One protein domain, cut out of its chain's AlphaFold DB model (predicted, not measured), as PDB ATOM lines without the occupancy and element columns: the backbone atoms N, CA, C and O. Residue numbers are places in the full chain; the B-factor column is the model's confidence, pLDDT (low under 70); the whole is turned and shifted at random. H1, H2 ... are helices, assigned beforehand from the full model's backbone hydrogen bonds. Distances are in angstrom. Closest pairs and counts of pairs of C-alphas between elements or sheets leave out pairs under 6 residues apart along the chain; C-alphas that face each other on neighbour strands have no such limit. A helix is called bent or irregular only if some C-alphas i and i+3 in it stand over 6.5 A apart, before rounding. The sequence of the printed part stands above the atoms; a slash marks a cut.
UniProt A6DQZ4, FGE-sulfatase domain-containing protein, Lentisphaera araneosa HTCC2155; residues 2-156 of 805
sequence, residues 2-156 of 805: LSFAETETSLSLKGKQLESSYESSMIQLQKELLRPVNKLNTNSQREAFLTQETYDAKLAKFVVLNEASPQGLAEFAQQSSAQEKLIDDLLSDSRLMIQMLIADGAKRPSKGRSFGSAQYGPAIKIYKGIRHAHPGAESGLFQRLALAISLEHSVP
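This is residues 2 to 156 of the 805 residues of the protein "FGE-sulfatase domain-containing protein" of Lentisphaera araneosa HTCC2155 (UniProt A6DQZ4). The long helix H1 runs along one side of a helical body, with H3 and H4 packed on it and H5 and H6 on the far side of these; H7 and H9 form a slanted two-helix arm pointing away from H1, with the short H8 at its tip. H2 lies past one end of the body, after the chain turns back from H1, and residues 2 to 8 stick out at the other end. The printed part has 155 residues with nine named helices, H1 to H9 in order, and no named strand; the class is all helix, with mostly crossed packing. It is compact, with a radius of gyration of the C-alphas of 16.9 A and spans of 56 by 39 by 33 A.

H1, residues 13 to 38, begins at C-alpha 13 (41.263, -29.540, -103.934) and is 36.5 A long, with a kink of 30 degrees near residue 32; it is neither bent nor irregular, but only just, as C-alphas 32 and 35 are 6.4 A apart. H2 is residues 43 to 51. H3, residues 56 to 68, is 17.8 A long. H4 is residues 70 to 77, H5 residues 81 to 92, 16.4 A long, and H6 residues 94 to 102. H7, residues 120 to 133, begins at C-alpha 120 (38.840, -10.810, -114.833) and is 19.8 A long. H8 is residues 135 to 138. H9, residues 140 to 152, is 18.6 A long and ends at C-alpha 152 (42.820, -1.177, -116.223).

H1 touches H3 with residues 22 to 33 alone, opposite ways at a steep tilt of 45 degrees; the closest C-alphas, of Met 26 and Phe 62, are 5.7 A apart. H1 touches H4 with residues 15 to 23 alone, closest at Glu 19 and Pro 70, 5.0 A between C-alphas. H2 touches no helix but is near H1. H3 touches H6, closest at the C-alphas of Ala 57 and Ser 94, 5.0 A. H5 touches H4, closest at the C-alphas of Ala 77 and Glu 84, 4.0 A. The hub is H7, touching H4, H5, H8 and H9. H7 and H9 run opposite ways at a steep tilt of 39 degrees, with the C-alphas of Ala 123 and Ser 150 closest at 4.7 A. H8 touches H9 only at the corner, closest at the C-alphas of Ala 137 and Gln 143, 4.5 A. H1 and H9 are apart. Every O i to N i+4 pair is within hydrogen-bond range in H2 to H7 and H9, and 20 of 22 are in H1; H8 is too short for such a pair.

The C-alphas of Leu 2 and Thr 42, the two farthest apart, are 56.1 A from each other. The printed part has no cut. The link from H6 to H7, residues 103 to 119, is long, and in it residues 110 to 111 pair antiparallel with residues 114 to 115; the other links are tight. Mean pLDDT of the printed part is 91.1; residues 2 to 9 and residue 113 are under 70.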
ATOM      1  N   LEU A   2      56.305  -7.342 -98.376       27.56
ATOM      2  CA  LEU A   2      55.675  -8.532 -98.949       27.56
ATOM      3  C   LEU A   2      56.470  -8.791-100.226       27.56
ATOM      4  O   LEU A   2      56.357  -8.037-101.192       27.56
ATOM      5  N   SER A   3      57.382  -9.757-100.180       25.12
ATOM      6  CA  SER A   3      58.073 -10.214-101.375       25.12
ATOM      7  C   SER A   3      57.043 -10.900-102.269       25.12
ATOM      8  O   SER A   3      56.448 -11.904-101.891       25.12
ATOM      9  N   PHE A   4      56.842 -10.385-103.479       33.84
ATOM     10  CA  PHE A   4      56.304 -11.201-104.566       33.84
ATOM     11  C   PHE A   4      57.424 -12.132-105.040       33.84
ATOM     12  O   PHE A   4      58.014 -11.944-106.099       33.84
ATOM     13  N   ALA A   5      57.763 -13.107-104.196       30.28
ATOM     14  CA  ALA A   5      58.189 -14.392-104.709       30.28
ATOM     15  C   ALA A   5      56.939 -15.007-105.348       30.28
ATOM     16  O   ALA A   5      55.888 -15.060-104.705       30.28
ATOM     17  N   GLU A   6      57.032 -15.408-106.615       39.16
ATOM     18  CA  GLU A   6      56.060 -16.312-107.225       39.16
ATOM     19  C   GLU A   6      56.052 -17.595-106.386       39.16
ATOM     20  O   GLU A   6      56.838 -18.513-106.590       39.16
ATOM     21  N   THR A   7      55.182 -17.635-105.381       34.50
ATOM     22  CA  THR A   7      54.615 -18.896-104.945       34.50
ATOM     23  C   THR A   7      53.646 -19.256-106.056       34.50
ATOM     24  O   THR A   7      52.611 -18.606-106.210       34.50
ATOM     25  N   GLU A   8      54.002 -20.240-106.884       42.34
ATOM     26  CA  GLU A   8      52.990 -21.028-107.581       42.34
ATOM     27  C   GLU A   8      51.990 -21.448-106.505       42.34
ATOM     28  O   GLU A   8      52.278 -22.298-105.660       42.34
ATOM     29  N   THR A   9      50.867 -20.736-106.424       53.91
ATOM     30  CA  THR A   9      49.858 -21.013-105.413       53.91
ATOM     31  C   THR A   9      49.162 -22.253-105.925       53.91
ATOM     32  O   THR A   9      48.266 -22.175-106.760       53.91
ATOM     33  N   SER A  10      49.666 -23.417-105.517       75.88
ATOM     34  CA  SER A  10      49.099 -24.685-105.939       75.88
ATOM     35  C   SER A  10      47.605 -24.675-105.613       75.88
ATOM     36  O   SER A  10      47.186 -24.339-104.502       75.88
ATOM     37  N   LEU A  11      46.778 -24.956-106.623       88.25
ATOM     38  CA  LEU A  11      45.333 -24.996-106.445       88.25
ATOM     39  C   LEU A  11      44.988 -26.007-105.346       88.25
ATOM     40  O   LEU A  11      45.431 -27.162-105.381       88.25
ATOM     41  N   SER A  12      44.156 -25.579-104.395       93.25
ATOM     42  CA  SER A  12      43.546 -26.479-103.414       93.25
ATOM     43  C   SER A  12      42.678 -27.537-104.113       93.25
ATOM     44  O   SER A  12      42.358 -27.407-105.294       93.25
ATOM     45  N   LEU A  13      42.227 -28.568-103.391       93.69
ATOM     46  CA  LEU A  13      41.263 -29.540-103.934       93.69
ATOM     47  C   LEU A  13      40.018 -28.848-104.514       93.69
ATOM     48  O   LEU A  13      39.614 -29.150-105.635       93.69
ATOM     49  N   LYS A  14      39.468 -27.860-103.793       93.19
ATOM     50  CA  LYS A  14      38.362 -27.028-104.279       93.19
ATOM     51  C   LYS A  14      38.766 -26.218-105.516       93.19
ATOM     52  O   LYS A  14      38.013 -26.156-106.480       93.19
ATOM     53  N   GLY A  15      39.964 -25.633-105.515       94.75
ATOM     54  CA  GLY A  15      40.516 -24.916-106.668       94.75
ATOM     55  C   GLY A  15      40.583 -25.783-107.931       94.75
ATOM     56  O   GLY A  15      40.121 -25.357-108.981       94.75
ATOM     57  N   LYS A  16      41.058 -27.028-107.825       96.19
ATOM     58  CA  LYS A  16      41.113 -27.983-108.949       96.19
ATOM     59  C   LYS A  16      39.730 -28.400-109.457       96.19
ATOM     60  O   LYS A  16      39.555 -28.628-110.653       96.19
ATOM     61  N   GLN A  17      38.737 -28.481-108.568       96.50
ATOM     62  CA  GLN A  17      37.340 -28.726-108.949       96.50
ATOM     63  C   GLN A  17      36.756 -27.533-109.719       96.50
ATOM     64  O   GLN A  17      36.116 -27.726-110.752       96.50
ATOM     65  N   LEU A  18      37.011 -26.307-109.249       96.94
ATOM     66  CA  LEU A  18      36.605 -25.079-109.939       96.94
ATOM     67  C   LEU A  18      37.267 -24.968-111.314       96.94
ATOM     68  O   LEU A  18      36.582 -24.711-112.300       96.94
ATOM     69  N   GLU A  19      38.571 -25.232-111.399       97.50
ATOM     70  CA  GLU A  19      39.316 -25.255-112.659       97.50
ATOM     71  C   GLU A  19      38.702 -26.251-113.651       97.50
ATOM     72  O   GLU A  19      38.333 -25.854-114.755       97.50
ATOM     73  N   SER A  20      38.497 -27.504-113.228       97.19
ATOM     74  CA  SER A  20      37.849 -28.542-114.046       97.19
ATOM     75  C   SER A  20      36.455 -28.124-114.530       97.19
ATOM     76  O   SER A  20      36.069 -28.413-115.665       97.19
ATOM     77  N   SER A  21      35.687 -27.433-113.683       97.56
ATOM     78  CA  SER A  21      34.355 -26.918-114.020       97.56
ATOM     79  C   SER A  21      34.422 -25.821-115.088       97.56
ATOM     80  O   SER A  21      33.720 -25.886-116.104       97.56
ATOM     81  N   TYR A  22      35.312 -24.840-114.915       97.81
ATOM     82  CA  TYR A  22      35.519 -23.765-115.886       97.81
ATOM     83  C   TYR A  22      36.069 -24.288-117.217       97.81
ATOM     84  O   TYR A  22      35.613 -23.853-118.277       97.81
ATOM     85  N   GLU A  23      36.984 -25.256-117.184       97.75
ATOM     86  CA  GLU A  23      37.506 -25.929-118.373       97.75
ATOM     87  C   GLU A  23      36.402 -26.698-119.108       97.75
ATOM     88  O   GLU A  23      36.221 -26.521-120.313       97.75
ATOM     89  N   SER A  24      35.586 -27.469-118.382       97.50
ATOM     90  CA  SER A  24      34.443 -28.189-118.954       97.50
ATOM     91  C   SER A  24      33.449 -27.234-119.620       97.50
ATOM     92  O   SER A  24      33.026 -27.471-120.755       97.50
ATOM     93  N   SER A  25      33.127 -26.111-118.964       97.19
ATOM     94  CA  SER A  25      32.263 -25.071-119.538       97.19
ATOM     95  C   SER A  25      32.873 -24.451-120.795       97.19
ATOM     96  O   SER A  25      32.144 -24.185-121.754       97.19
ATOM     97  N   MET A  26      34.183 -24.202-120.807       97.38
ATOM     98  CA  MET A  26      34.885 -23.636-121.957       97.38
ATOM     99  C   MET A  26      34.875 -24.605-123.145       97.38
ATOM    100  O   MET A  26      34.522 -24.201-124.252       97.38
ATOM    101  N   ILE A  27      35.177 -25.888-122.916       96.94
ATOM    102  CA  ILE A  27      35.157 -26.944-123.942       96.94
ATOM    103  C   ILE A  27      33.744 -27.136-124.503       96.94
ATOM    104  O   ILE A  27      33.573 -27.277-125.716       96.94
ATOM    105  N   GLN A  28      32.717 -27.129-123.649       97.06
ATOM    106  CA  GLN A  28      31.329 -27.228-124.097       97.06
ATOM    107  C   GLN A  28      30.953 -26.048-125.003       97.06
ATOM    108  O   GLN A  28      30.454 -26.262-126.110       97.06
ATOM    109  N   LEU A  29      31.245 -24.813-124.578       97.00
ATOM    110  CA  LEU A  29      31.011 -23.618-125.392       97.00
ATOM    111  C   LEU A  29      31.767 -23.692-126.721       97.00
ATOM    112  O   LEU A  29      31.198 -23.371-127.763       97.00
ATOM    113  N   GLN A  30      33.014 -24.169-126.706       96.19
ATOM    114  CA  GLN A  30      33.795 -24.352-127.923       96.19
ATOM    115  C   GLN A  30      33.110 -25.327-128.884       96.19
ATOM    116  O   GLN A  30      32.946 -25.006-130.056       96.19
ATOM    117  N   LYS A  31      32.642 -26.488-128.407       94.19
ATOM    118  CA  LYS A  31      31.915 -27.472-129.233       94.19
ATOM    119  C   LYS A  31      30.638 -26.885-129.839       94.19
ATOM    120  O   LYS A  31      30.370 -27.094-131.023       94.19
ATOM    121  N   GLU A  32      29.872 -26.130-129.053       94.62
ATOM    122  CA  GLU A  32      28.643 -25.471-129.509       94.62
ATOM    123  C   GLU A  32      28.908 -24.392-130.571       94.62
ATOM    124  O   GLU A  32      28.113 -24.233-131.500       94.62
ATOM    125  N   LEU A  33      30.024 -23.665-130.452       94.69
ATOM    126  CA  LEU A  33      30.392 -22.554-131.334       94.69
ATOM    127  C   LEU A  33      31.212 -22.989-132.558       94.69
ATOM    128  O   LEU A  33      31.121 -22.355-133.606       94.69
ATOM    129  N   LEU A  34      31.958 -24.094-132.490       90.69
ATOM    130  CA  LEU A  34      32.791 -24.579-133.597       90.69
ATOM    131  C   LEU A  34      31.965 -24.903-134.841       90.69
ATOM    132  O   LEU A  34      32.390 -24.605-135.952       90.69
ATOM    133  N   ARG A  35      30.773 -25.492-134.684       84.50
ATOM    134  CA  ARG A  35      29.901 -25.807-135.825       84.50
ATOM    135  C   ARG A  35      29.445 -24.546-136.580       84.50
ATOM    136  O   ARG A  35      29.656 -24.523-137.793       84.50
ATOM    137  N   PRO A  36      28.829 -23.527-135.943       84.44
ATOM    138  CA  PRO A  36      28.435 -22.303-136.639       84.44
ATOM    139  C   PRO A  36      29.624 -21.470-137.126       84.44
ATOM    140  O   PRO A  36      29.470 -20.773-138.118       84.44
ATOM    141  N   VAL A  37      30.802 -21.568-136.501       84.69
ATOM    142  CA  VAL A  37      32.017 -20.860-136.941       84.69
ATOM    143  C   VAL A  37      32.681 -21.557-138.142       84.69
ATOM    144  O   VAL A  37      32.971 -20.917-139.150       84.69
ATOM    145  N   ASN A  38      32.875 -22.878-138.104       77.94
ATOM    146  CA  ASN A  38      33.653 -23.593-139.126       77.94
ATOM    147  C   ASN A  38      32.837 -24.043-140.349       77.94
ATOM    148  O   ASN A  38      33.424 -24.266-141.403       77.94
ATOM    149  N   LYS A  39      31.501 -24.174-140.268       75.88
ATOM    150  CA  LYS A  39      30.667 -24.592-141.423       75.88
ATOM    151  C   LYS A  39      30.369 -23.471-142.432       75.88
ATOM    152  O   LYS A  39      29.594 -23.674-143.366       75.88
ATOM    153  N   LEU A  40      30.951 -22.285-142.256       80.75
ATOM    154  CA  LEU A  40      30.754 -21.137-143.141       80.75
ATOM    155  C   LEU A  40      31.737 -21.232-144.316       80.75
ATOM    156  O   LEU A  40      32.886 -20.792-144.229       80.75
ATOM    157  N   ASN A  41      31.282 -21.824-145.419       77.38
ATOM    158  CA  ASN A  41      32.127 -22.132-146.578       77.38
ATOM    159  C   ASN A  41      32.266 -20.948-147.544       77.38
ATOM    160  O   ASN A  41      33.262 -20.845-148.257       77.38
ATOM    161  N   THR A  42      31.301 -20.026-147.546       83.62
ATOM    162  CA  THR A  42      31.291 -18.853-148.433       83.62
ATOM    163  C   THR A  42      31.579 -17.556-147.679       83.62
ATOM    164  O   THR A  42      31.304 -17.426-146.484       83.62
ATOM    165  N   ASN A  43      32.087 -16.547-148.394       82.31
ATOM    166  CA  ASN A  43      32.267 -15.207-147.833       82.31
ATOM    167  C   ASN A  43      30.942 -14.600-147.342       82.31
ATOM    168  O   ASN A  43      30.937 -14.005-146.271       82.31
ATOM    169  N   SER A  44      29.832 -14.795-148.060       85.69
ATOM    170  CA  SER A  44      28.520 -14.262-147.671       85.69
ATOM    171  C   SER A  44      28.010 -14.853-146.356       85.69
ATOM    172  O   SER A  44      27.501 -14.124-145.511       85.69
ATOM    173  N   GLN A  45      28.207 -16.156-146.130       86.94
ATOM    174  CA  GLN A  45      27.851 -16.804-144.862       86.94
ATOM    175  C   GLN A  45      28.667 -16.250-143.685       86.94
ATOM    176  O   GLN A  45      28.119 -16.009-142.612       86.94
ATOM    177  N   ARG A  46      29.968 -16.002-143.890       87.75
ATOM    178  CA  ARG A  46      30.833 -15.393-142.865       87.75
ATOM    179  C   ARG A  46      30.427 -13.955-142.553       87.75
ATOM    180  O   ARG A  46      30.399 -13.579-141.389       87.75
ATOM    181  N   GLU A  47      30.056 -13.166-143.559       88.56
ATOM    182  CA  GLU A  47      29.510 -11.818-143.340       88.56
ATOM    183  C   GLU A  47      28.190 -11.836-142.563       88.56
ATOM    184  O   GLU A  47      28.004 -11.053-141.630       88.56
ATOM    185  N   ALA A  48      27.291 -12.764-142.897       88.69
ATOM    186  CA  ALA A  48      26.041 -12.937-142.165       88.69
ATOM    187  C   ALA A  48      26.301 -13.283-140.688       88.69
ATOM    188  O   ALA A  48      25.667 -12.714-139.806       88.69
ATOM    189  N   PHE A  49      27.286 -14.138-140.399       91.75
ATOM    190  CA  PHE A  49      27.680 -14.445-139.023       91.75
ATOM    191  C   PHE A  49      28.152 -13.200-138.256       91.75
ATOM    192  O   PHE A  49      27.727 -12.973-137.127       91.75
ATOM    193  N   LEU A  50      28.986 -12.353-138.869       92.38
ATOM    194  CA  LEU A  50      29.522 -11.157-138.209       92.38
ATOM    195  C   LEU A  50      28.469 -10.080-137.930       92.38
ATOM    196  O   LEU A  50      28.678  -9.237-137.060       92.38
ATOM    197  N   THR A  51      27.345 -10.088-138.641       90.62
ATOM    198  CA  THR A  51      26.267  -9.102-138.465       90.62
ATOM    199  C   THR A  51      25.214  -9.531-137.441       90.62
ATOM    200  O   THR A  51      24.497  -8.674-136.932       90.62
ATOM    201  N   GLN A  52      25.161 -10.813-137.073       89.12
ATOM    202  CA  GLN A  52      24.194 -11.354-136.116       89.12
ATOM    203  C   GLN A  52      24.677 -11.250-134.660       89.12
ATOM    204  O   GLN A  52      25.840 -11.495-134.359       89.12
ATOM    205  N   GLU A  53      23.754 -10.948-133.744       92.94
ATOM    206  CA  GLU A  53      23.997 -10.892-132.289       92.94
ATOM    207  C   GLU A  53      23.784 -12.242-131.584       92.94
ATOM    208  O   GLU A  53      24.156 -12.413-130.424       92.94
ATOM    209  N   THR A  54      23.212 -13.224-132.288       91.88
ATOM    210  CA  THR A  54      22.743 -14.513-131.747       91.88
ATOM    211  C   THR A  54      23.792 -15.254-130.915       91.88
ATOM    212  O   THR A  54      23.454 -15.932-129.945       91.88
ATOM    213  N   TYR A  55      25.070 -15.137-131.283       94.31
ATOM    214  CA  TYR A  55      26.167 -15.853-130.634       94.31
ATOM    215  C   TYR A  55      26.979 -14.996-129.658       94.31
ATOM    216  O   TYR A  55      27.835 -15.547-128.969       94.31
ATOM    217  N   ASP A  56      26.707 -13.691-129.540       95.75
ATOM    218  CA  ASP A  56      27.555 -12.754-128.792       95.75
ATOM    219  C   ASP A  56      27.718 -13.158-127.324       95.75
ATOM    220  O   ASP A  56      28.830 -13.142-126.803       95.75
ATOM    221  N   ALA A  57      26.642 -13.599-126.666       97.31
ATOM    222  CA  ALA A  57      26.697 -14.033-125.269       97.31
ATOM    223  C   ALA A  57      27.601 -15.263-125.068       97.31
ATOM    224  O   ALA A  57      28.398 -15.305-124.128       97.31
ATOM    225  N   LYS A  58      27.499 -16.256-125.961       97.56
ATOM    226  CA  LYS A  58      28.303 -17.487-125.897       97.56
ATOM    227  C   LYS A  58      29.760 -17.220-126.270       97.56
ATOM    228  O   LYS A  58      30.651 -17.698-125.575       97.56
ATOM    229  N   LEU A  59      29.993 -16.428-127.322       97.56
ATOM    230  CA  LEU A  59      31.325 -15.984-127.735       97.56
ATOM    231  C   LEU A  59      32.004 -15.217-126.603       97.56
ATOM    232  O   LEU A  59      33.113 -15.564-126.214       97.56
ATOM    233  N   ALA A  60      31.325 -14.229-126.018       98.00
ATOM    234  CA  ALA A  60      31.883 -13.438-124.932       98.00
ATOM    235  C   ALA A  60      32.259 -14.304-123.724       98.00
ATOM    236  O   ALA A  60      33.373 -14.187-123.217       98.00
ATOM    237  N   LYS A  61      31.377 -15.223-123.307       98.44
ATOM    238  CA  LYS A  61      31.664 -16.148-122.202       98.44
ATOM    239  C   LYS A  61      32.859 -17.052-122.500       98.44
ATOM    240  O   LYS A  61      33.735 -17.192-121.650       98.44
ATOM    241  N   PHE A  62      32.928 -17.622-123.706       98.38
ATOM    242  CA  PHE A  62      34.069 -18.431-124.135       98.38
ATOM    243  C   PHE A  62      35.376 -17.630-124.090       98.38
ATOM    244  O   PHE A  62      36.362 -18.090-123.521       98.38
ATOM    245  N   VAL A  63      35.380 -16.410-124.634       98.00
ATOM    246  CA  VAL A  63      36.582 -15.569-124.683       98.00
ATOM    247  C   VAL A  63      37.020 -15.142-123.285       98.00
ATOM    248  O   VAL A  63      38.211 -15.185-123.004       98.00
ATOM    249  N   VAL A  64      36.099 -14.802-122.378       98.19
ATOM    250  CA  VAL A  64      36.448 -14.503-120.978       98.19
ATOM    251  C   VAL A  64      37.102 -15.711-120.299       98.19
ATOM    252  O   VAL A  64      38.163 -15.548-119.698       98.19
ATOM    253  N   LEU A  65      36.527 -16.914-120.437       98.00
ATOM    254  CA  LEU A  65      37.105 -18.154-119.894       98.00
ATOM    255  C   LEU A  65      38.505 -18.428-120.468       98.00
ATOM    256  O   LEU A  65      39.436 -18.727-119.723       98.00
ATOM    257  N   ASN A  66      38.665 -18.263-121.782       96.88
ATOM    258  CA  ASN A  66      39.925 -18.500-122.481       96.88
ATOM    259  C   ASN A  66      41.007 -17.471-122.103       96.88
ATOM    260  O   ASN A  66      42.142 -17.823-121.792       96.88
ATOM    261  N   GLU A  67      40.673 -16.176-122.089       95.38
ATOM    262  CA  GLU A  67      41.630 -15.110-121.782       95.38
ATOM    263  C   GLU A  67      42.072 -15.102-120.316       95.38
ATOM    264  O   GLU A  67      43.233 -14.775-120.042       95.38
ATOM    265  N   ALA A  68      41.159 -15.422-119.393       96.00
ATOM    266  CA  ALA A  68      41.433 -15.527-117.960       96.00
ATOM    267  C   ALA A  68      42.173 -16.815-117.574       96.00
ATOM    268  O   ALA A  68      42.813 -16.831-116.525       96.00
ATOM    269  N   SER A  69      42.092 -17.831-118.442       95.62
ATOM    270  CA  SER A  69      42.331 -19.255-118.193       95.62
ATOM    271  C   SER A  69      41.426 -19.860-117.099       95.62
ATOM    272  O   SER A  69      41.148 -19.204-116.089       95.62
ATOM    273  N   PRO A  70      40.982 -21.129-117.245       96.69
ATOM    274  CA  PRO A  70      40.274 -21.846-116.180       96.69
ATOM    275  C   PRO A  70      41.032 -21.821-114.849       96.69
ATOM    276  O   PRO A  70      40.447 -21.511-113.810       96.69
ATOM    277  N   GLN A  71      42.350 -22.034-114.906       95.38
ATOM    278  CA  GLN A  71      43.241 -21.946-113.754       95.38
ATOM    279  C   GLN A  71      43.194 -20.562-113.091       95.38
ATOM    280  O   GLN A  71      42.988 -20.468-111.886       95.38
ATOM    281  N   GLY A  72      43.326 -19.473-113.860       94.38
ATOM    282  CA  GLY A  72      43.363 -18.116-113.309       94.38
ATOM    283  C   GLY A  72      42.041 -17.685-112.666       94.38
ATOM    284  O   GLY A  72      42.035 -16.971-111.663       94.38
ATOM    285  N   LEU A  73      40.903 -18.151-113.199       96.62
ATOM    286  CA  LEU A  73      39.598 -17.954-112.557       96.62
ATOM    287  C   LEU A  73      39.476 -18.762-111.266       96.62
ATOM    288  O   LEU A  73      39.008 -18.224-110.263       96.62
ATOM    289  N   ALA A  74      39.931 -20.017-111.266       97.19
ATOM    290  CA  ALA A  74      39.925 -20.873-110.086       97.19
ATOM    291  C   ALA A  74      40.833 -20.335-108.970       97.19
ATOM    292  O   ALA A  74      40.423 -20.319-107.810       97.19
ATOM    293  N   GLU A  75      42.018 -19.821-109.313       96.19
ATOM    294  CA  GLU A  75      42.950 -19.172-108.383       96.19
ATOM    295  C   GLU A  75      42.306 -17.988-107.651       96.19
ATOM    296  O   GLU A  75      42.541 -17.789-106.457       96.19
ATOM    297  N   PHE A  76      41.468 -17.213-108.346       96.62
ATOM    298  CA  PHE A  76      40.718 -16.114-107.747       96.62
ATOM    299  C   PHE A  76      39.504 -16.602-106.943       96.62
ATOM    300  O   PHE A  76      39.317 -16.194-105.795       96.62
ATOM    301  N   ALA A  77      38.690 -17.482-107.527       97.31
ATOM    302  CA  ALA A  77      37.450 -17.973-106.935       97.31
ATOM    303  C   ALA A  77      37.688 -18.757-105.636       97.31
ATOM    304  O   ALA A  77      36.955 -18.574-104.667       97.31
ATOM    305  N   GLN A  78      38.748 -19.571-105.560       97.12
ATOM    306  CA  GLN A  78      39.024 -20.392-104.374       97.12
ATOM    307  C   GLN A  78      39.356 -19.576-103.112       97.12
ATOM    308  O   GLN A  78      39.320 -20.123-102.013       97.12
ATOM    309  N   GLN A  79      39.684 -18.284-103.246       96.25
ATOM    310  CA  GLN A  79      40.102 -17.444-102.117       96.25
ATOM    311  C   GLN A  79      38.985 -17.255-101.078       96.25
ATOM    312  O   GLN A  79      39.280 -17.072 -99.900       96.25
ATOM    313  N   SER A  80      37.714 -17.254-101.497       96.75
ATOM    314  CA  SER A  80      36.545 -17.302-100.608       96.75
ATOM    315  C   SER A  80      35.255 -17.544-101.408       96.75
ATOM    316  O   SER A  80      35.211 -17.288-102.612       96.75
ATOM    317  N   SER A  81      34.166 -17.927-100.735       95.94
ATOM    318  CA  SER A  81      32.831 -18.017-101.355       95.94
ATOM    319  C   SER A  81      32.353 -16.694-101.969       95.94
ATOM    320  O   SER A  81      31.602 -16.697-102.943       95.94
ATOM    321  N   ALA A  82      32.801 -15.550-101.440       97.25
ATOM    322  CA  ALA A  82      32.462 -14.247-101.993       97.25
ATOM    323  C   ALA A  82      33.148 -14.000-103.343       97.25
ATOM    324  O   ALA A  82      32.516 -13.426-104.229       97.25
ATOM    325  N   GLN A  83      34.399 -14.442-103.542       97.81
ATOM    326  CA  GLN A  83      35.053 -14.280-104.843       97.81
ATOM    327  C   GLN A  83      34.632 -15.339-105.866       97.81
ATOM    328  O   GLN A  83      34.574 -15.009-107.046       97.81
ATOM    329  N   GLU A  84      34.244 -16.538-105.436       97.69
ATOM    330  CA  GLU A  84      33.543 -17.502-106.295       97.69
ATOM    331  C   GLU A  84      32.249 -16.898-106.862       97.69
ATOM    332  O   GLU A  84      32.095 -16.800-108.079       97.69
ATOM    333  N   LYS A  85      31.403 -16.325-105.995       98.06
ATOM    334  CA  LYS A  85      30.172 -15.638-106.412       98.06
ATOM    335  C   LYS A  85      30.427 -14.485-107.391       98.06
ATOM    336  O   LYS A  85      29.624 -14.247-108.284       98.06
ATOM    337  N   LEU A  86      31.539 -13.758-107.251       98.44
ATOM    338  CA  LEU A  86      31.900 -12.701-108.202       98.44
ATOM    339  C   LEU A  86      32.181 -13.249-109.610       98.44
ATOM    340  O   LEU A  86      31.857 -12.578-110.590       98.44
ATOM    341  N   ILE A  87      32.780 -14.438-109.719       98.31
ATOM    342  CA  ILE A  87      32.986 -15.101-111.011       98.31
ATOM    343  C   ILE A  87      31.650 -15.578-111.584       98.31
ATOM    344  O   ILE A  87      31.394 -15.350-112.765       98.31
ATOM    345  N   ASP A  88      30.770 -16.145-110.760       97.75
ATOM    346  CA  ASP A  88      29.435 -16.571-111.199       97.75
ATOM    347  C   ASP A  88      28.589 -15.389-111.699       97.75
ATOM    348  O   ASP A  88      27.986 -15.453-112.775       97.75
ATOM    349  N   ASP A  89      28.606 -14.268-110.971       97.56
ATOM    350  CA  ASP A  89      27.978 -13.005-111.374       97.56
ATOM    351  C   ASP A  89      28.525 -12.510-112.727       97.56
ATOM    352  O   ASP A  89      27.768 -12.047-113.578       97.56
ATOM    353  N   LEU A  90      29.843 -12.597-112.951       98.31
ATOM    354  CA  LEU A  90      30.457 -12.196-114.221       98.31
ATOM    355  C   LEU A  90      30.031 -13.122-115.368       98.31
ATOM    356  O   LEU A  90      29.635 -12.647-116.429       98.31
ATOM    357  N   LEU A  91      30.114 -14.439-115.164       98.06
ATOM    358  CA  LEU A  91      29.848 -15.453-116.190       98.06
ATOM    359  C   LEU A  91      28.352 -15.644-116.495       98.06
ATOM    360  O   LEU A  91      28.012 -16.378-117.435       98.06
ATOM    361  N   SER A  92      27.471 -15.013-115.716       97.69
ATOM    362  CA  SER A  92      26.024 -14.932-115.951       97.69
ATOM    363  C   SER A  92      25.587 -13.615-116.612       97.69
ATOM    364  O   SER A  92      24.549 -13.592-117.273       97.69
ATOM    365  N   ASP A  93      26.387 -12.543-116.535       98.12
ATOM    366  CA  ASP A  93      26.092 -11.248-117.162       98.12
ATOM    367  C   ASP A  93      26.766 -11.108-118.540       98.12
ATOM    368  O   ASP A  93      27.873 -10.581-118.702       98.12
ATOM    369  N   SER A  94      26.066 -11.572-119.579       97.69
ATOM    370  CA  SER A  94      26.553 -11.502-120.962       97.69
ATOM    371  C   SER A  94      26.788 -10.071-121.450       97.69
ATOM    372  O   SER A  94      27.757  -9.822-122.172       97.69
ATOM    373  N   ARG A  95      25.951  -9.112-121.033       97.06
ATOM    374  CA  ARG A  95      26.080  -7.704-121.434       97.06
ATOM    375  C   ARG A  95      27.364  -7.107-120.874       97.06
ATOM    376  O   ARG A  95      28.094  -6.442-121.609       97.06
ATOM    377  N   LEU A  96      27.664  -7.385-119.607       98.06
ATOM    378  CA  LEU A  96      28.895  -6.947-118.961       98.06
ATOM    379  C   LEU A  96      30.133  -7.529-119.653       98.06
ATOM    380  O   LEU A  96      31.044  -6.775-119.997       98.06
ATOM    381  N   MET A  97      30.151  -8.840-119.917       98.50
ATOM    382  CA  MET A  97      31.272  -9.487-120.613       98.50
ATOM    383  C   MET A  97      31.514  -8.878-122.001       98.50
ATOM    384  O   MET A  97      32.653  -8.552-122.342       98.50
ATOM    385  N   ILE A  98      30.454  -8.644-122.782       98.25
ATOM    386  CA  ILE A  98      30.549  -8.000-124.101       98.25
ATOM    387  C   ILE A  98      31.144  -6.590-123.977       98.25
ATOM    388  O   ILE A  98      32.086  -6.256-124.697       98.25
ATOM    389  N   GLN A  99      30.656  -5.770-123.036       97.94
ATOM    390  CA  GLN A  99      31.193  -4.423-122.800       97.94
ATOM    391  C   GLN A  99      32.687  -4.452-122.443       97.94
ATOM    392  O   GLN A  99      33.464  -3.649-122.972       97.94
ATOM    393  N   MET A 100      33.103  -5.395-121.591       98.31
ATOM    394  CA  MET A 100      34.507  -5.577-121.220       98.31
ATOM    395  C   MET A 100      35.371  -5.973-122.423       98.31
ATOM    396  O   MET A 100      36.424  -5.376-122.650       98.31
ATOM    397  N   LEU A 101      34.919  -6.924-123.243       97.62
ATOM    398  CA  LEU A 101      35.671  -7.417-124.402       97.62
ATOM    399  C   LEU A 101      35.760  -6.406-125.551       97.62
ATOM    400  O   LEU A 101      36.800  -6.316-126.216       97.62
ATOM    401  N   ILE A 102      34.715  -5.600-125.769       97.00
ATOM    402  CA  ILE A 102      34.770  -4.453-126.692       97.00
ATOM    403  C   ILE A 102      35.888  -3.496-126.262       97.00
ATOM    404  O   ILE A 102      36.634  -2.993-127.107       97.00
ATOM    405  N   ALA A 103      36.067  -3.308-124.953       96.50
ATOM    406  CA  ALA A 103      37.109  -2.478-124.361       96.50
ATOM    407  C   ALA A 103      38.483  -3.168-124.221       96.50
ATOM    408  O   ALA A 103      39.327  -2.649-123.499       96.50
ATOM    409  N   ASP A 104      38.737  -4.267-124.942       94.62
ATOM    410  CA  ASP A 104      39.980  -5.073-124.925       94.62
ATOM    411  C   ASP A 104      40.222  -5.869-123.630       94.62
ATOM    412  O   ASP A 104      41.367  -6.190-123.310       94.62
ATOM    413  N   GLY A 105      39.161  -6.192-122.891       95.81
ATOM    414  CA  GLY A 105      39.217  -7.115-121.761       95.81
ATOM    415  C   GLY A 105      40.011  -6.602-120.555       95.81
ATOM    416  O   GLY A 105      40.523  -5.473-120.533       95.81
ATOM    417  N   ALA A 106      40.081  -7.437-119.517       97.31
ATOM    418  CA  ALA A 106      40.815  -7.126-118.292       97.31
ATOM    419  C   ALA A 106      42.329  -7.054-118.551       97.31
ATOM    420  O   ALA A 106      42.874  -7.754-119.411       97.31
ATOM    421  N   LYS A 107      43.039  -6.202-117.801       95.38
ATOM    422  CA  LYS A 107      44.490  -6.055-117.937       95.38
ATOM    423  C   LYS A 107      45.191  -7.388-117.672       95.38
ATOM    424  O   LYS A 107      44.818  -8.144-116.773       95.38
ATOM    425  N   ARG A 108      46.240  -7.638-118.451       92.62
ATOM    426  CA  ARG A 108      47.142  -8.780-118.304       92.62
ATOM    427  C   ARG A 108      48.438  -8.323-117.626       92.62
ATOM    428  O   ARG A 108      48.971  -7.280-118.027       92.62
ATOM    429  N   PRO A 109      48.967  -9.059-116.635       90.88
ATOM    430  CA  PRO A 109      50.260  -8.749-116.042       90.88
ATOM    431  C   PRO A 109      51.378  -8.985-117.068       90.88
ATOM    432  O   PRO A 109      51.286  -9.871-117.921       90.88
ATOM    433  N   SER A 110      52.435  -8.176-117.006       84.12
ATOM    434  CA  SER A 110      53.610  -8.338-117.869       84.12
ATOM    435  C   SER A 110      54.447  -9.522-117.382       84.12
ATOM    436  O   SER A 110      54.841  -9.537-116.221       84.12
ATOM    437  N   LYS A 111      54.777 -10.469-118.266       77.56
ATOM    438  CA  LYS A 111      55.707 -11.581-118.006       77.56
ATOM    439  C   LYS A 111      56.891 -11.473-118.969       77.56
ATOM    440  O   LYS A 111      56.866 -11.975-120.088       77.56
ATOM    441  N   GLY A 112      57.925 -10.724-118.578       74.94
ATOM    442  CA  GLY A 112      59.054 -10.424-119.465       74.94
ATOM    443  C   GLY A 112      58.607  -9.711-120.750       74.94
ATOM    444  O   GLY A 112      58.167  -8.564-120.700       74.94
ATOM    445  N   ARG A 113      58.728 -10.386-121.905       64.88
ATOM    446  CA  ARG A 113      58.282  -9.878-123.222       64.88
ATOM    447  C   ARG A 113      56.872 -10.339-123.628       64.88
ATOM    448  O   ARG A 113      56.419  -9.943-124.700       64.88
ATOM    449  N   SER A 114      56.204 -11.162-122.821       71.31
ATOM    450  CA  SER A 114      54.840 -11.650-123.050       71.31
ATOM    451  C   SER A 114      53.875 -11.140-121.969       71.31
ATOM    452  O   SER A 114      54.252 -10.392-121.064       71.31
ATOM    453  N   PHE A 115      52.601 -11.511-122.090       80.44
ATOM    454  CA  PHE A 115      51.546 -11.170-121.139       80.44
ATOM    455  C   PHE A 115      50.980 -12.444-120.509       80.44
ATOM    456  O   PHE A 115      50.853 -13.460-121.188       80.44
ATOM    457  N   GLY A 116      50.634 -12.377-119.221       86.81
ATOM    458  CA  GLY A 116      49.902 -13.443-118.536       86.81
ATOM    459  C   GLY A 116      48.413 -13.498-118.909       86.81
ATOM    460  O   GLY A 116      47.952 -12.847-119.857       86.81
ATOM    461  N   SER A 117      47.647 -14.261-118.129       91.38
ATOM    462  CA  SER A 117      46.188 -14.325-118.243       91.38
ATOM    463  C   SER A 117      45.519 -13.003-117.850       91.38
ATOM    464  O   SER A 117      46.028 -12.221-117.038       91.38
ATOM    465  N   ALA A 118      44.375 -12.723-118.467       95.31
ATOM    466  CA  ALA A 118      43.583 -11.531-118.202       95.31
ATOM    467  C   ALA A 118      42.927 -11.612-116.817       95.31
ATOM    468  O   ALA A 118      42.269 -12.590-116.475       95.31
ATOM    469  N   GLN A 119      43.084 -10.565-116.011       97.50
ATOM    470  CA  GLN A 119      42.691 -10.577-114.598       97.50
ATOM    471  C   GLN A 119      41.201 -10.234-114.398       97.50
ATOM    472  O   GLN A 119      40.862  -9.216-113.793       97.50
ATOM    473  N   TYR A 120      40.289 -11.067-114.912       98.44
ATOM    474  CA  TYR A 120      38.840 -10.810-114.833       98.44
ATOM    475  C   TYR A 120      38.271 -10.882-113.408       98.44
ATOM    476  O   TYR A 120      37.405 -10.076-113.079       98.44
ATOM    477  N   GLY A 121      38.790 -11.761-112.542       98.06
ATOM    478  CA  GLY A 121      38.401 -11.834-111.125       98.06
ATOM    479  C   GLY A 121      38.648 -10.521-110.364       98.06
ATOM    480  O   GLY A 121      37.702  -9.903-109.862       98.06
ATOM    481  N   PRO A 122      39.892 -10.007-110.343       98.44
ATOM    482  CA  PRO A 122      40.175  -8.679-109.806       98.44
ATOM    483  C   PRO A 122      39.346  -7.564-110.462       98.44
ATOM    484  O   PRO A 122      38.861  -6.676-109.760       98.44
ATOM    485  N   ALA A 123      39.119  -7.624-111.782       98.75
ATOM    486  CA  ALA A 123      38.298  -6.635-112.479       98.75
ATOM    487  C   ALA A 123      36.850  -6.608-111.957       98.75
ATOM    488  O   ALA A 123      36.354  -5.542-111.589       98.75
ATOM    489  N   ILE A 124      36.164  -7.755-111.863       98.56
ATOM    490  CA  ILE A 124      34.772  -7.784-111.386       98.56
ATOM    491  C   ILE A 124      34.662  -7.340-109.922       98.56
ATOM    492  O   ILE A 124      33.737  -6.602-109.573       98.56
ATOM    493  N   LYS A 125      35.649  -7.687-109.084       98.69
ATOM    494  CA  LYS A 125      35.734  -7.217-107.694       98.69
ATOM    495  C   LYS A 125      35.796  -5.694-107.614       98.69
ATOM    496  O   LYS A 125      35.047  -5.093-106.848       98.69
ATOM    497  N   ILE A 126      36.648  -5.064-108.426       98.75
ATOM    498  CA  ILE A 126      36.761  -3.600-108.484       98.75
ATOM    499  C   ILE A 126      35.455  -2.979-108.984       98.75
ATOM    500  O   ILE A 126      34.963  -2.031-108.378       98.75
ATOM    501  N   TYR A 127      34.866  -3.516-110.057       98.62
ATOM    502  CA  TYR A 127      33.629  -2.981-110.633       98.62
ATOM    503  C   TYR A 127      32.464  -3.000-109.632       98.62
ATOM    504  O   TYR A 127      31.797  -1.984-109.433       98.62
ATOM    505  N   LYS A 128      32.250  -4.133-108.950       97.94
ATOM    506  CA  LYS A 128      31.217  -4.272-107.911       97.94
ATOM    507  C   LYS A 128      31.525  -3.396-106.693       97.94
ATOM    508  O   LYS A 128      30.612  -2.767-106.169       97.94
ATOM    509  N   GLY A 129      32.796  -3.282-106.298       98.25
ATOM    510  CA  GLY A 129      33.233  -2.384-105.225       98.25
ATOM    511  C   GLY A 129      32.934  -0.911-105.515       98.25
ATOM    512  O   GLY A 129      32.405  -0.214-104.652       98.25
ATOM    513  N   ILE A 130      33.190  -0.448-106.744       98.69
ATOM    514  CA  ILE A 130      32.835   0.911-107.178       98.69
ATOM    515  C   ILE A 130      31.320   1.109-107.127       98.69
ATOM    516  O   ILE A 130      30.874   2.078-106.528       98.69
ATOM    517  N   ARG A 131      30.525   0.195-107.699       97.25
ATOM    518  CA  ARG A 131      29.055   0.313-107.692       97.25
ATOM    519  C   ARG A 131      28.458   0.298-106.288       97.25
ATOM    520  O   ARG A 131      27.483   0.996-106.041       97.25
ATOM    521  N   HIS A 132      29.047  -0.474-105.380       96.88
ATOM    522  CA  HIS A 132      28.628  -0.498-103.986       96.88
ATOM    523  C   HIS A 132      28.935   0.827-103.275       96.88
ATOM    524  O   HIS A 132      28.076   1.368-102.588       96.88
ATOM    525  N   ALA A 133      30.137   1.378-103.469       97.81
ATOM    526  CA  ALA A 133      30.536   2.647-102.861       97.81
ATOM    527  C   ALA A 133      29.891   3.879-103.529       97.81
ATOM    528  O   ALA A 133      29.759   4.924-102.895       97.81
ATOM    529  N   HIS A 134      29.503   3.764-104.803       96.31
ATOM    530  CA  HIS A 134      28.983   4.848-105.636       96.31
ATOM    531  C   HIS A 134      27.774   4.370-106.462       96.31
ATOM    532  O   HIS A 134      27.936   3.948-107.611       96.31
ATOM    533  N   PRO A 135      26.542   4.489-105.930       90.38
ATOM    534  CA  PRO A 135      25.323   4.086-106.638       90.38
ATOM    535  C   PRO A 135      25.087   4.815-107.973       90.38
ATOM    536  O   PRO A 135      24.377   4.315-108.833       90.38
ATOM    537  N   GLY A 136      25.717   5.972-108.210       89.62
ATOM    538  CA  GLY A 136      25.680   6.660-109.510       89.62
ATOM    539  C   GLY A 136      26.406   5.919-110.648       89.62
ATOM    540  O   GLY A 136      26.273   6.294-111.812       89.62
ATOM    541  N   ALA A 137      27.156   4.853-110.345       94.75
ATOM    542  CA  ALA A 137      27.969   4.096-111.298       94.75
ATOM    543  C   ALA A 137      27.193   3.070-112.153       94.75
ATOM    544  O   ALA A 137      27.812   2.250-112.829       94.75
ATOM    545  N   GLU A 138      25.860   3.064-112.123       90.06
ATOM    546  CA  GLU A 138      25.054   2.019-112.774       90.06
ATOM    547  C   GLU A 138      24.826   2.228-114.269       90.06
ATOM    548  O   GLU A 138      24.644   1.257-115.003       90.06
ATOM    549  N   SER A 139      24.859   3.474-114.743       94.56
ATOM    550  CA  SER A 139      24.643   3.784-116.158       94.56
ATOM    551  C   SER A 139      25.473   4.978-116.647       94.56
ATOM    552  O   SER A 139      26.205   5.630-115.896       94.56
ATOM    553  N   GLY A 140      25.405   5.247-117.953       96.69
ATOM    554  CA  GLY A 140      25.985   6.445-118.558       96.69
ATOM    555  C   GLY A 140      27.511   6.543-118.439       96.69
ATOM    556  O   GLY A 140      28.235   5.552-118.538       96.69
ATOM    557  N   LEU A 141      28.013   7.772-118.283       97.94
ATOM    558  CA  LEU A 141      29.446   8.065-118.142       97.94
ATOM    559  C   LEU A 141      30.066   7.324-116.955       97.94
ATOM    560  O   LEU A 141      31.152   6.761-117.068       97.94
ATOM    561  N   PHE A 142      29.376   7.332-115.821       98.38
ATOM    562  CA  PHE A 142      29.893   6.817-114.565       98.38
ATOM    563  C   PHE A 142      30.007   5.294-114.563       98.38
ATOM    564  O   PHE A 142      30.998   4.770-114.059       98.38
ATOM    565  N   GLN A 143      29.109   4.581-115.241       98.31
ATOM    566  CA  GLN A 143      29.309   3.157-115.514       98.31
ATOM    567  C   GLN A 143      30.508   2.908-116.438       98.31
ATOM    568  O   GLN A 143      31.342   2.047-116.152       98.31
ATOM    569  N   ARG A 144      30.645   3.682-117.527       98.56
ATOM    570  CA  ARG A 144      31.794   3.540-118.442       98.56
ATOM    571  C   ARG A 144      33.125   3.788-117.733       98.56
ATOM    572  O   ARG A 144      34.090   3.071-117.988       98.56
ATOM    573  N   LEU A 145      33.170   4.765-116.826       98.81
ATOM    574  CA  LEU A 145      34.332   5.059-115.990       98.81
ATOM    575  C   LEU A 145      34.630   3.918-115.009       98.81
ATOM    576  O   LEU A 145      35.788   3.524-114.887       98.81
ATOM    577  N   ALA A 146      33.604   3.359-114.357       98.81
ATOM    578  CA  ALA A 146      33.761   2.215-113.462       98.81
ATOM    579  C   ALA A 146      34.349   1.001-114.197       98.81
ATOM    580  O   ALA A 146      35.296   0.394-113.700       98.81
ATOM    581  N   LEU A 147      33.859   0.703-115.407       98.69
ATOM    582  CA  LEU A 147      34.391  -0.369-116.257       98.69
ATOM    583  C   LEU A 147      35.826  -0.094-116.717       98.69
ATOM    584  O   LEU A 147      36.676  -0.977-116.680       98.69
ATOM    585  N   ALA A 148      36.130   1.134-117.137       98.75
ATOM    586  CA  ALA A 148      37.483   1.483-117.561       98.75
ATOM    587  C   ALA A 148      38.496   1.322-116.417       98.75
ATOM    588  O   ALA A 148      39.580   0.774-116.623       98.75
ATOM    589  N   ILE A 149      38.131   1.759-115.206       98.81
ATOM    590  CA  ILE A 149      38.955   1.589-114.006       98.81
ATOM    591  C   ILE A 149      39.079   0.115-113.648       98.81
ATOM    592  O   ILE A 149      40.194  -0.350-113.441       98.81
ATOM    593  N   SER A 150      37.978  -0.637-113.620       98.75
ATOM    594  CA  SER A 150      38.014  -2.048-113.243       98.75
ATOM    595  C   SER A 150      38.883  -2.883-114.179       98.75
ATOM    596  O   SER A 150      39.617  -3.750-113.719       98.75
ATOM    597  N   LEU A 151      38.838  -2.601-115.483       98.62
ATOM    598  CA  LEU A 151      39.636  -3.310-116.481       98.62
ATOM    599  C   LEU A 151      41.109  -2.915-116.450       98.62
ATOM    600  O   LEU A 151      41.956  -3.768-116.678       98.62
ATOM    601  N   GLU A 152      41.431  -1.642-116.210       97.62
ATOM    602  CA  GLU A 152      42.820  -1.177-116.223       97.62
ATOM    603  C   GLU A 152      43.547  -1.451-114.898       97.62
ATOM    604  O   GLU A 152      44.731  -1.779-114.921       97.62
ATOM    605  N   HIS A 153      42.839  -1.362-113.765       98.12
ATOM    606  CA  HIS A 153      43.374  -1.557-112.408       98.12
ATOM    607  C   HIS A 153      43.254  -3.001-111.909       98.12
ATOM    608  O   HIS A 153      43.643  -3.287-110.780       98.12
ATOM    609  N   SER A 154      42.762  -3.930-112.737       97.88
ATOM    610  CA  SER A 154      42.762  -5.366-112.415       97.88
ATOM    611  C   SER A 154      44.173  -5.931-112.224       97.88
ATOM    612  O   SER A 154      44.348  -6.956-111.573       97.88
ATOM    613  N   VAL A 155      45.178  -5.248-112.776       96.31
ATOM    614  CA  VAL A 155      46.584  -5.384-112.394       96.31
ATOM    615  C   VAL A 155      46.960  -4.120-111.610       96.31
ATOM    616  O   VAL A 155      46.832  -3.026-112.168       96.31
ATOM    617  N   PRO A 156      47.424  -4.231-110.350       97.12
ATOM    618  CA  PRO A 156      47.746  -3.068-109.528       97.12
ATOM    619  C   PRO A 156      48.746  -2.113-110.195       97.12
ATOM    620  O   PRO A 156      49.815  -2.520-110.657       97.12
TER     621      PRO A 156